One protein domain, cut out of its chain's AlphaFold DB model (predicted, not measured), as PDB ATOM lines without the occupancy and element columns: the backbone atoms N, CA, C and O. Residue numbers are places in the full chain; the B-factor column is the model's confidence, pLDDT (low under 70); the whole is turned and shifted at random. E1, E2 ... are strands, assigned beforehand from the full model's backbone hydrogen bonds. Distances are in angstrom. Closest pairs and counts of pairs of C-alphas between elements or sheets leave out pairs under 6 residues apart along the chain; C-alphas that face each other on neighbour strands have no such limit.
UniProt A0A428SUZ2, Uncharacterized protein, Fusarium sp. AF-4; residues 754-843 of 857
ATOM      1  N   LYS A 754      22.003 123.361  28.023       94.44
ATOM      2  CA  LYS A 754      22.805 122.135  28.046       94.44
ATOM      3  C   LYS A 754      21.959 120.996  27.492       94.44
ATOM      4  O   LYS A 754      20.808 120.842  27.886       94.44
ATOM      5  N   LEU A 755      22.512 120.213  26.580       93.62
ATOM      6  CA  LEU A 755      21.886 119.011  26.045       93.62
ATOM      7  C   LEU A 755      22.960 117.945  25.880       93.62
ATOM      8  O   LEU A 755      23.864 118.099  25.061       93.62
ATOM      9  N   LYS A 756      22.824 116.853  26.621       95.50
ATOM     10  CA  LYS A 756      23.609 115.643  26.448       95.50
ATOM     11  C   LYS A 756      22.699 114.475  26.087       95.50
ATOM     12  O   LYS A 756      21.674 114.261  26.730       95.50
ATOM     13  N   GLY A 757      23.088 113.736  25.057       93.62
ATOM     14  CA  GLY A 757      22.512 112.448  24.692       93.62
ATOM     15  C   GLY A 757      23.617 111.400  24.643       93.62
ATOM     16  O   GLY A 757      24.675 111.656  24.068       93.62
ATOM     17  N   ASP A 758      23.377 110.239  25.240       93.56
ATOM     18  CA  ASP A 758      24.297 109.101  25.250       93.56
ATOM     19  C   ASP A 758      23.544 107.835  24.823       93.56
ATOM     20  O   ASP A 758      22.418 107.597  25.264       93.56
ATOM     21  N   ILE A 759      24.141 107.049  23.931       91.19
ATOM     22  CA  ILE A 759      23.612 105.768  23.459       91.19
ATOM     23  C   ILE A 759      24.715 104.728  23.640       91.19
ATOM     24  O   ILE A 759      25.771 104.817  23.008       91.19
ATOM     25  N   GLU A 760      24.454 103.729  24.482       89.12
ATOM     26  CA  GLU A 760      25.345 102.586  24.684       89.12
ATOM     27  C   GLU A 760      25.501 101.797  23.374       89.12
ATOM     28  O   GLU A 760      24.524 101.570  22.658       89.12
ATOM     29  N   GLY A 761      26.725 101.374  23.048       88.69
ATOM     30  CA  GLY A 761      27.000 100.643  21.810       88.69
ATOM     31  C   GLY A 761      26.217  99.329  21.716       88.69
ATOM     32  O   GLY A 761      26.195  98.533  22.657       88.69
ATOM     33  N   PHE A 762      25.568  99.070  20.578       87.94
ATOM     34  CA  PHE A 762      24.725  97.886  20.412       87.94
ATOM     35  C   PHE A 762      24.728  97.293  19.004       87.94
ATOM     36  O   PHE A 762      24.825  97.997  18.002       87.94
ATOM     37  N   ASN A 763      24.502  95.978  18.952       87.00
ATOM     38  CA  ASN A 763      24.301  95.218  17.722       87.00
ATOM     39  C   ASN A 763      22.842  94.734  17.673       87.00
ATOM     40  O   ASN A 763      22.354  94.144  18.640       87.00
ATOM     41  N   LEU A 764      22.158  94.945  16.549       82.75
ATOM     42  CA  LEU A 764      20.775  94.528  16.303       82.75
ATOM     43  C   LEU A 764      20.685  93.839  14.931       82.75
ATOM     44  O   LEU A 764      20.341  94.438  13.913       82.75
ATOM     45  N   GLY A 765      21.049  92.555  14.895       84.38
ATOM     46  CA  GLY A 765      21.228  91.824  13.638       84.38
ATOM     47  C   GLY A 765      22.470  92.329  12.887       84.38
ATOM     48  O   GLY A 765      23.540  92.341  13.491       84.38
ATOM     49  N   PRO A 766      22.368  92.734  11.604       85.81
ATOM     50  CA  PRO A 766      23.496  93.265  10.832       85.81
ATOM     51  C   PRO A 766      23.808  94.746  11.121       85.81
ATOM     52  O   PRO A 766      24.726  95.281  10.510       85.81
ATOM     53  N   LEU A 767      23.016  95.414  11.969       85.00
ATOM     54  CA  LEU A 767      23.186  96.815  12.356       85.00
ATOM     55  C   LEU A 767      24.039  96.911  13.627       85.00
ATOM     56  O   LEU A 767      23.639  96.365  14.655       85.00
ATOM     57  N   THR A 768      25.127  97.672  13.583       87.75
ATOM     58  CA  THR A 768      25.916  98.069  14.757       87.75
ATOM     59  C   THR A 768      25.842  99.584  14.945       87.75
ATOM     60  O   THR A 768      26.059 100.342  14.000       87.75
ATOM     61  N   VAL A 769      25.591 100.035  16.173       89.25
ATOM     62  CA  VAL A 769      25.680 101.441  16.597       89.25
ATOM     63  C   VAL A 769      26.758 101.549  17.669       89.25
ATOM     64  O   VAL A 769      26.787 100.741  18.593       89.25
ATOM     65  N   ARG A 770      27.670 102.515  17.534       90.75
ATOM     66  CA  ARG A 770      28.804 102.736  18.453       90.75
ATOM     67  C   ARG A 770      29.350 104.154  18.308       90.75
ATOM     68  O   ARG A 770      28.897 104.911  17.450       90.75
ATOM     69  N   GLY A 771      30.359 104.519  19.092       89.69
ATOM     70  CA  GLY A 771      31.084 105.770  18.891       89.69
ATOM     71  C   GLY A 771      31.792 105.849  17.533       89.69
ATOM     72  O   GLY A 771      32.203 104.843  16.933       89.69
ATOM     73  N   GLY A 772      31.941 107.080  17.050       86.50
ATOM     74  CA  GLY A 772      32.782 107.419  15.912       86.50
ATOM     75  C   GLY A 772      34.270 107.308  16.247       86.50
ATOM     76  O   GLY A 772      34.676 107.101  17.397       86.50
ATOM     77  N   LYS A 773      35.093 107.416  15.206       84.69
ATOM     78  CA  LYS A 773      36.550 107.377  15.314       84.69
ATOM     79  C   LYS A 773      37.099 108.799  15.434       84.69
ATOM     80  O   LYS A 773      36.757 109.669  14.637       84.69
ATOM     81  N   ARG A 774      37.956 109.036  16.425       83.38
ATOM     82  CA  ARG A 774      38.632 110.322  16.642       83.38
ATOM     83  C   ARG A 774      39.911 110.428  15.802       83.38
ATOM     84  O   ARG A 774      40.434 109.427  15.310       83.38
ATOM     85  N   ILE A 775      40.420 111.653  15.648       76.12
ATOM     86  CA  ILE A 775      41.592 111.978  14.806       76.12
ATOM     87  C   ILE A 775      42.878 111.285  15.308       76.12
ATOM     88  O   ILE A 775      43.763 110.959  14.518       76.12
ATOM     89  N   ASP A 776      42.973 110.997  16.609       79.69
ATOM     90  CA  ASP A 776      44.054 110.206  17.219       79.69
ATOM     91  C   ASP A 776      43.942 108.685  16.963       79.69
ATOM     92  O   ASP A 776      44.822 107.916  17.349       79.69
ATOM     93  N   GLY A 777      42.873 108.245  16.293       77.62
ATOM     94  CA  GLY A 777      42.565 106.848  16.010       77.62
ATOM     95  C   GLY A 777      41.784 106.127  17.112       77.62
ATOM     96  O   GLY A 777      41.432 104.964  16.907       77.62
ATOM     97  N   THR A 778      41.490 106.781  18.242       83.44
ATOM     98  CA  THR A 778      40.670 106.201  19.316       83.44
ATOM     99  C   THR A 778      39.197 106.101  18.915       83.44
ATOM    100  O   THR A 778      38.733 106.739  17.965       83.44
ATOM    101  N   ARG A 779      38.447 105.260  19.632       83.88
ATOM    102  CA  ARG A 779      37.026 105.012  19.386       83.88
ATOM    103  C   ARG A 779      36.285 104.863  20.711       83.88
ATOM    104  O   ARG A 779      36.797 104.223  21.624       83.88
ATOM    105  N   SER A 780      35.095 105.451  20.798       84.31
ATOM    106  CA  SER A 780      34.176 105.254  21.925       84.31
ATOM    107  C   SER A 780      33.272 104.046  21.666       84.31
ATOM    108  O   SER A 780      32.889 103.794  20.522       84.31
ATOM    109  N   GLU A 781      32.894 103.312  22.711       88.38
ATOM    110  CA  GLU A 781      31.824 102.307  22.616       88.38
ATOM    111  C   GLU A 781      30.450 102.993  22.519       88.38
ATOM    112  O   GLU A 781      29.596 102.560  21.751       88.38
ATOM    113  N   HIS A 782      30.283 104.131  23.200       90.94
ATOM    114  CA  HIS A 782      29.065 104.944  23.215       90.94
ATOM    115  C   HIS A 782      29.024 105.947  22.054       90.94
ATOM    116  O   HIS A 782      30.047 106.565  21.733       90.94
ATOM    117  N   ALA A 783      27.838 106.154  21.478       91.38
ATOM    118  CA  ALA A 783      27.548 107.290  20.604       91.38
ATOM    119  C   ALA A 783      26.994 108.460  21.439       91.38
ATOM    120  O   ALA A 783      26.117 108.262  22.275       91.38
ATOM    121  N   VAL A 784      27.513 109.671  21.225       93.00
ATOM    122  CA  VAL A 784      27.313 110.825  22.117       93.00
ATOM    123  C   VAL A 784      26.974 112.091  21.329       93.00
ATOM    124  O   VAL A 784      27.538 112.348  20.264       93.00
ATOM    125  N   VAL A 785      26.094 112.912  21.899       93.06
ATOM    126  CA  VAL A 785      25.884 114.323  21.549       93.06
ATOM    127  C   VAL A 785      26.053 115.151  22.824       93.06
ATOM    128  O   VAL A 785      25.428 114.835  23.831       93.06
ATOM    129  N   ASP A 786      26.867 116.204  22.791       93.69
ATOM    130  CA  ASP A 786      27.072 117.158  23.891       93.69
ATOM    131  C   ASP A 786      27.005 118.583  23.326       93.69
ATOM    132  O   ASP A 786      27.837 118.981  22.513       93.69
ATOM    133  N   LEU A 787      25.985 119.345  23.707       94.81
ATOM    134  CA  LEU A 787      25.757 120.721  23.277       94.81
ATOM    135  C   LEU A 787      25.609 121.609  24.511       94.81
ATOM    136  O   LEU A 787      24.628 121.512  25.247       94.81
ATOM    137  N   GLU A 788      26.558 122.516  24.711       95.69
ATOM    138  CA  GLU A 788      26.538 123.499  25.791       95.69
ATOM    139  C   GLU A 788      26.617 124.907  25.199       95.69
ATOM    140  O   GLU A 788      27.565 125.238  24.493       95.69
ATOM    141  N   ILE A 789      25.625 125.747  25.496       94.38
ATOM    142  CA  ILE A 789      25.599 127.163  25.120       94.38
ATOM    143  C   ILE A 789      25.275 127.970  26.378       94.38
ATOM    144  O   ILE A 789      24.109 128.234  26.681       94.38
ATOM    145  N   THR A 790      26.317 128.347  27.116       93.50
ATOM    146  CA  THR A 790      26.260 129.182  28.327       93.50
ATOM    147  C   THR A 790      27.021 130.498  28.102       93.50
ATOM    148  O   THR A 790      27.390 130.833  26.969       93.50
ATOM    149  N   LYS A 791      27.233 131.301  29.154       89.88
ATOM    150  CA  LYS A 791      28.094 132.501  29.071       89.88
ATOM    151  C   LYS A 791      29.573 132.126  29.171       89.88
ATOM    152  O   LYS A 791      30.426 132.829  28.642       89.88
ATOM    153  N   GLU A 792      29.851 131.031  29.865       91.31
ATOM    154  CA  GLU A 792      31.173 130.541  30.230       91.31
ATOM    155  C   GLU A 792      31.745 129.605  29.157       91.31
ATOM    156  O   GLU A 792      32.955 129.604  28.923       91.31
ATOM    157  N   ARG A 793      30.879 128.821  28.497       93.56
ATOM    158  CA  ARG A 793      31.260 127.786  27.533       93.56
ATOM    159  C   ARG A 793      30.304 127.724  26.342       93.56
ATOM    160  O   ARG A 793      29.091 127.858  26.486       93.56
ATOM    161  N   GLN A 794      30.864 127.502  25.157       93.25
ATOM    162  CA  GLN A 794      30.110 127.234  23.929       93.25
ATOM    163  C   GLN A 794      30.741 126.035  23.230       93.25
ATOM    164  O   GLN A 794      31.803 126.184  22.632       93.25
ATOM    165  N   ASN A 795      30.111 124.866  23.341       94.44
ATOM    166  CA  ASN A 795      30.607 123.572  22.875       94.44
ATOM    167  C   ASN A 795      29.551 122.811  22.069       94.44
ATOM    168  O   ASN A 795      28.374 122.816  22.423       94.44
ATOM    169  N   PHE A 796      30.005 122.086  21.050       93.81
ATOM    170  CA  PHE A 796      29.236 121.079  20.330       93.81
ATOM    171  C   PHE A 796      30.134 119.875  20.010       93.81
ATOM    172  O   PHE A 796      30.995 119.967  19.133       93.81
ATOM    173  N   GLU A 797      29.938 118.757  20.713       93.38
ATOM    174  CA  GLU A 797      30.466 117.443  20.337       93.38
ATOM    175  C   GLU A 797      29.348 116.568  19.744       93.38
ATOM    176  O   GLU A 797      28.259 116.455  20.307       93.38
ATOM    177  N   VAL A 798      29.631 115.905  18.622       92.31
ATOM    178  CA  VAL A 798      28.843 114.777  18.102       92.31
ATOM    179  C   VAL A 798      29.813 113.672  17.732       92.31
ATOM    180  O   VAL A 798      30.700 113.877  16.908       92.31
ATOM    181  N   ASN A 799      29.641 112.495  18.320       93.25
ATOM    182  CA  ASN A 799      30.530 111.360  18.130       93.25
ATOM    183  C   ASN A 799      29.705 110.084  17.954       93.25
ATOM    184  O   ASN A 799      29.118 109.593  18.912       93.25
ATOM    185  N   GLY A 800      29.650 109.528  16.747       92.50
ATOM    186  CA  GLY A 800      28.811 108.365  16.470       92.50
ATOM    187  C   GLY A 800      29.168 107.648  15.177       92.50
ATOM    188  O   GLY A 800      29.787 108.202  14.269       92.50
ATOM    189  N   SER A 801      28.775 106.386  15.094       90.62
ATOM    190  CA  SER A 801      28.951 105.554  13.918       90.62
ATOM    191  C   SER A 801      27.847 104.518  13.813       90.62
ATOM    192  O   SER A 801      27.372 103.980  14.817       90.62
ATOM    193  N   ILE A 802      27.466 104.254  12.567       87.50
ATOM    194  CA  ILE A 802      26.544 103.201  12.182       87.50
ATOM    195  C   ILE A 802      27.266 102.326  11.159       87.50
ATOM    196  O   ILE A 802      27.771 102.818  10.149       87.50
ATOM    197  N   GLU A 803      27.303 101.032  11.434       87.44
ATOM    198  CA  GLU A 803      27.795  99.984  10.543       87.44
ATOM    199  C   GLU A 803      26.606  99.084  10.185       87.44
ATOM    200  O   GLU A 803      25.794  98.742  11.048       87.44
ATOM    201  N   LEU A 804      26.463  98.746   8.904       83.50
ATOM    202  CA  LEU A 804      25.398  97.875   8.415       83.50
ATOM    203  C   LEU A 804      25.985  96.895   7.395       83.50
ATOM    204  O   LEU A 804      26.314  97.290   6.277       83.50
ATOM    205  N   TRP A 805      26.106  95.620   7.782       81.00
ATOM    206  CA  TRP A 805      27.035  94.672   7.136       81.00
ATOM    207  C   TRP A 805      28.469  95.241   7.167       81.00
ATOM    208  O   TRP A 805      28.887  95.754   8.198       81.00
ATOM    209  N   ASP A 806      29.211  95.189   6.058       78.31
ATOM    210  CA  ASP A 806      30.590  95.685   5.950       78.31
ATOM    211  C   ASP A 806      30.691  97.179   5.554       78.31
ATOM    212  O   ASP A 806      31.763  97.646   5.165       78.31
ATOM    213  N   LEU A 807      29.583  97.936   5.603       80.94
ATOM    214  CA  LEU A 807      29.533  99.371   5.286       80.94
ATOM    215  C   LEU A 807      29.499 100.207   6.574       80.94
ATOM    216  O   LEU A 807      28.458 100.275   7.233       80.94
ATOM    217  N   GLU A 808      30.602 100.882   6.913       83.94
ATOM    218  CA  GLU A 808      30.640 101.845   8.024       83.94
ATOM    219  C   GLU A 808      30.412 103.292   7.545       83.94
ATOM    220  O   GLU A 808      30.930 103.750   6.523       83.94
ATOM    221  N   THR A 809      29.640 104.048   8.325       85.31
ATOM    222  CA  THR A 809      29.658 105.514   8.334       85.31
ATOM    223  C   THR A 809      29.985 105.985   9.749       85.31
ATOM    224  O   THR A 809      29.414 105.484  10.724       85.31
ATOM    225  N   SER A 810      30.891 106.951   9.893       88.62
ATOM    226  CA  SER A 810      31.228 107.541  11.193       88.62
ATOM    227  C   SER A 810      31.367 109.053  11.121       88.62
ATOM    228  O   SER A 810      31.862 109.593  10.134       88.62
ATOM    229  N   VAL A 811      30.991 109.729  12.201       89.19
ATOM    230  CA  VAL A 811      31.181 111.163  12.393       89.19
ATOM    231  C   VAL A 811      31.756 111.424  13.782       89.19
ATOM    232  O   VAL A 811      31.280 110.891  14.784       89.19
ATOM    233  N   PHE A 812      32.775 112.272  13.828       91.38
ATOM    234  CA  PHE A 812      33.251 112.937  15.027       91.38
ATOM    235  C   PHE A 812      33.349 114.432  14.721       91.38
ATOM    236  O   PHE A 812      33.999 114.834  13.760       91.38
ATOM    237  N   VAL A 813      32.713 115.265  15.530       90.38
ATOM    238  CA  VAL A 813      32.837 116.723  15.508       90.38
ATOM    239  C   VAL A 813      33.025 117.163  16.947       90.38
ATOM    240  O   VAL A 813      32.275 116.717  17.804       90.38
ATOM    241  N   LEU A 814      33.987 118.047  17.194       90.75
ATOM    242  CA  LEU A 814      34.167 118.779  18.442       90.75
ATOM    243  C   LEU A 814      34.434 120.246  18.091       90.75
ATOM    244  O   LEU A 814      35.464 120.573  17.503       90.75
ATOM    245  N   ALA A 815      33.503 121.128  18.439       91.31
ATOM    246  CA  ALA A 815      33.593 122.561  18.193       91.31
ATOM    247  C   ALA A 815      33.386 123.333  19.502       91.31
ATOM    248  O   ALA A 815      32.250 123.550  19.921       91.31
ATOM    249  N   GLU A 816      34.479 123.775  20.130       91.56
ATOM    250  CA  GLU A 816      34.441 124.691  21.272       91.56
ATOM    251  C   GLU A 816      34.811 126.109  20.809       91.56
ATOM    252  O   GLU A 816      35.876 126.350  20.243       91.56
ATOM    253  N   VAL A 817      33.907 127.066  21.021       89.00
ATOM    254  CA  VAL A 817      34.075 128.482  20.650       89.00
ATOM    255  C   VAL A 817      34.556 129.304  21.847       89.00
ATOM    256  O   VAL A 817      35.352 130.230  21.684       89.00
ATOM    257  N   MET A 818      34.108 128.950  23.055       87.31
ATOM    258  CA  MET A 818      34.512 129.564  24.321       87.31
ATOM    259  C   MET A 818      34.651 128.488  25.408       87.31
ATOM    260  O   MET A 818      33.831 127.567  25.409       87.31
ATOM    261  N   PRO A 819      35.597 128.626  26.359       81.38
ATOM    262  CA  PRO A 819      36.541 129.739  26.504       81.38
ATOM    263  C   PRO A 819      37.753 129.664  25.562       81.38
ATOM    264  O   PRO A 819      38.398 130.684  25.331       81.38
ATOM    265  N   ASN A 820      38.071 128.490  25.005       85.62
ATOM    266  CA  ASN A 820      39.230 128.298  24.137       85.62
ATOM    267  C   ASN A 820      38.801 127.809  22.745       85.62
ATOM    268  O   ASN A 820      38.428 126.649  22.622       85.62
ATOM    269  N   PRO A 821      38.934 128.625  21.679       87.38
ATOM    270  CA  PRO A 821      38.635 128.186  20.321       87.38
ATOM    271  C   PRO A 821      39.395 126.911  19.916       87.38
ATOM    272  O   PRO A 821      40.634 126.913  19.832       87.38
ATOM    273  N   GLN A 822      38.628 125.856  19.640       89.00
ATOM    274  CA  GLN A 822      39.032 124.552  19.123       89.00
ATOM    275  C   GLN A 822      37.959 124.067  18.140       89.00
ATOM    276  O   GLN A 822      36.764 124.131  18.411       89.00
ATOM    277  N   LEU A 823      38.390 123.562  16.989       88.12
ATOM    278  CA  LEU A 823      37.539 122.809  16.073       88.12
ATOM    279  C   LEU A 823      38.322 121.578  15.652       88.12
ATOM    280  O   LEU A 823      39.452 121.715  15.185       88.12
ATOM    281  N   GLU A 824      37.716 120.412  15.787       89.81
ATOM    282  CA  GLU A 824      38.184 119.137  15.261       89.81
ATOM    283  C   GLU A 824      37.000 118.418  14.626       89.81
ATOM    284  O   GLU A 824      35.890 118.445  15.154       89.81
ATOM    285  N   PHE A 825      37.217 117.782  13.480       88.19
ATOM    286  CA  PHE A 825      36.238 116.868  12.915       88.19
ATOM    287  C   PHE A 825      36.899 115.757  12.104       88.19
ATOM    288  O   PHE A 825      37.872 115.983  11.385       88.19
ATOM    289  N   ASN A 826      36.318 114.568  12.199       88.06
ATOM    290  CA  ASN A 826      36.493 113.467  11.270       88.06
ATOM    291  C   ASN A 826      35.112 113.101  10.711       88.06
ATOM    292  O   ASN A 826      34.131 113.044  11.453       88.06
ATOM    293  N   PHE A 827      35.025 112.800   9.420       83.62
ATOM    294  CA  PHE A 827      33.951 111.930   8.956       83.62
ATOM    295  C   PHE A 827      34.468 110.871   7.993       83.62
ATOM    296  O   PHE A 827      35.384 111.102   7.199       83.62
ATOM    297  N   GLU A 828      33.836 109.708   8.069       82.25
ATOM    298  CA  GLU A 828      34.097 108.550   7.234       82.25
ATOM    299  C   GLU A 828      32.786 108.106   6.583       82.25
ATOM    300  O   GLU A 828      31.777 107.916   7.265       82.25
ATOM    301  N   LEU A 829      32.793 107.967   5.257       77.06
ATOM    302  CA  LEU A 829      31.640 107.550   4.465       77.06
ATOM    303  C   LEU A 829      32.076 106.494   3.449       77.06
ATOM    304  O   LEU A 829      32.684 106.810   2.420       77.06
ATOM    305  N   GLN A 830      31.753 105.235   3.733       77.06
ATOM    306  CA  GLN A 830      31.907 104.129   2.796       77.06
ATOM    307  C   GLN A 830      30.679 104.069   1.878       77.06
ATOM    308  O   GLN A 830      29.628 103.551   2.242       77.06
ATOM    309  N   TRP A 831      30.803 104.643   0.680       69.31
ATOM    310  CA  TRP A 831      29.718 104.693  -0.308       69.31
ATOM    311  C   TRP A 831      29.510 103.341  -1.009       69.31
ATOM    312  O   TRP A 831      28.413 103.027  -1.470       69.31
ATOM    313  N   SER A 832      30.575 102.543  -1.105       73.62
ATOM    314  CA  SER A 832      30.560 101.143  -1.531       73.62
ATOM    315  C   SER A 832      31.881 100.466  -1.162       73.62
ATOM    316  O   SER A 832      32.850 101.135  -0.797       73.62
ATOM    317  N   ASP A 833      31.960  99.151  -1.357       69.81
ATOM    318  CA  ASP A 833      33.157  98.304  -1.208       69.81
ATOM    319  C   ASP A 833      34.393  98.833  -1.973       69.81
ATOM    320  O   ASP A 833      35.528  98.472  -1.669       69.81
ATOM    321  N   LEU A 834      34.174  99.678  -2.989       76.38
ATOM    322  CA  LEU A 834      35.208 100.253  -3.855       76.38
ATOM    323  C   LEU A 834      35.539 101.719  -3.536       76.38
ATOM    324  O   LEU A 834      36.488 102.253  -4.112       76.38
ATOM    325  N   LEU A 835      34.755 102.400  -2.691       77.94
ATOM    326  CA  LEU A 835      34.863 103.847  -2.500       77.94
ATOM    327  C   LEU A 835      34.533 104.277  -1.064       77.94
ATOM    328  O   LEU A 835      33.373 104.348  -0.653       77.94
ATOM    329  N   LYS A 836      35.589 104.647  -0.338       80.69
ATOM    330  CA  LYS A 836      35.553 105.186   1.022       80.69
ATOM    331  C   LYS A 836      36.139 106.595   1.034       80.69
ATOM    332  O   LYS A 836      37.273 106.801   0.605       80.69
ATOM    333  N   PHE A 837      35.371 107.548   1.548       81.00
ATOM    334  CA  PHE A 837      35.834 108.901   1.837       81.00
ATOM    335  C   PHE A 837      36.188 109.003   3.320       81.00
ATOM    336  O   PHE A 837      35.394 108.599   4.164       81.00
ATOM    337  N   GLN A 838      37.352 109.570   3.629       82.56
ATOM    338  CA  GLN A 838      37.735 110.002   4.973       82.56
ATOM    339  C   GLN A 838      38.177 111.464   4.879       82.56
ATOM    340  O   GLN A 838      38.944 111.819   3.979       82.56
ATOM    341  N   VAL A 839      37.681 112.310   5.778       82.38
ATOM    342  CA  VAL A 839      38.018 113.735   5.849       82.38
ATOM    343  C   VAL A 839      38.335 114.096   7.292       82.38
ATOM    344  O   VAL A 839      37.481 113.947   8.158       82.38
ATOM    345  N   ASP A 840      39.545 114.607   7.522       86.00
ATOM    346  CA  ASP A 840      40.032 115.071   8.821       86.00
ATOM    347  C   ASP A 840      40.298 116.583   8.780       86.00
ATOM    348  O   ASP A 840      40.978 117.085   7.879       86.00
ATOM    349  N   GLY A 841      39.783 117.318   9.764       84.12
ATOM    350  CA  GLY A 841      39.921 118.767   9.879       84.12
ATOM    351  C   GLY A 841      40.222 119.207  11.309       84.12
ATOM    352  O   GLY A 841      39.700 118.643  12.267       84.12
ATOM    353  N   ARG A 842      41.067 120.234  11.462       87.69
ATOM    354  CA  ARG A 842      41.386 120.841  12.764       87.69
ATOM    355  C   ARG A 842      41.694 122.334  12.663       87.69
ATOM    356  O   ARG A 842      42.242 122.788  11.658       87.69
ATOM    357  N   LEU A 843      41.400 123.085  13.721       83.12
ATOM    358  CA  LEU A 843      41.751 124.498  13.845       83.12
ATOM    359  C   LEU A 843      43.267 124.674  14.008       83.12
ATOM    360  O   LEU A 843      43.906 123.987  14.803       83.12
TER     361      LEU A 843
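What this domain is: This is residues 754 to 843 of the 857 residues of an uncharacterized protein of Fusarium sp. AF-4 (UniProt A0A428SUZ2). The domain is a single long, twisted antiparallel sheet, one layer thick, in which the long strands E5, E6, E7 and E8 run side by side. E4 and E3 share one side of E5, each beside a different part of it, with E1 and E2 beyond them along the edge. The long link between E3 and E4, residues 771 to 782, loops out over one face of the sheet. The printed part has 90 residues, with no named helix and eight named strands, E1 to E8 in chain order; it is all strand, and the sheet is branched at E5. It is elongated, spanning 44 by 26 by 18 A, yet only just compact, close to loose, with a radius of gyration of the C-alphas of 14.3 A.

Where its parts are: E1, residues 754 to 759, begins with C-alpha 754 at (22.805, 122.135, 28.046) and is 17.0 A long. E2 is residues 762 to 764 and E3 residues 767 to 770. E4, residues 783 to 790, measures 23.3 A, and E5, residues 794 to 804, 33.5 A. E6, residues 807 to 818, is the longest strand at 36.0 A, starting from C-alpha 807 at (29.533, 99.371, 5.286). E7, residues 822 to 832, is 32.3 A long. E8, residues 835 to 842, is 23.8 A long and ends with C-alpha 842 at (41.386, 120.841, 12.764).

How they stand to each other: E1 runs on into E2 across a break of 2 residues, at 54 degrees. E1 is antiparallel to E4 at 176 degrees, with N 755 and O 787 2.8 A apart. E2 and E3 form a hairpin, with N 764 and O 767 at 2.8 A. E3 and E4 lie on one side of E5, and E6 lies on the other side. The pairing of E5 is staggered: E4 pairs with residues 794 to 799, where N 797 and O 786 are 2.8 A apart, and E3 with residues 801 to 804, where N 803 and O 768 are 2.9 A apart. E4 to E8 form a meander, each strand the antiparallel neighbour of the one before. Within it, these backbone pairs are within hydrogen-bond range: N 811 and O 800 across E6 and E5, at 2.8 A, N 812 and O 826 across E6 and E7, at 2.8 A, and N 841 and O 825 across E8 and E7, at 2.8 A. Edge strands E1 and E8 are apart.

The domain as a whole: The two C-alphas farthest apart, those of Lys 791 and Leu 834, are 46.6 A from each other. The printed part has no cut. The link from E3 to E4 is long, with 12 residues; the other links are tight. The mean pLDDT of the printed part is 87.0, with residues 831 and 833 under 70.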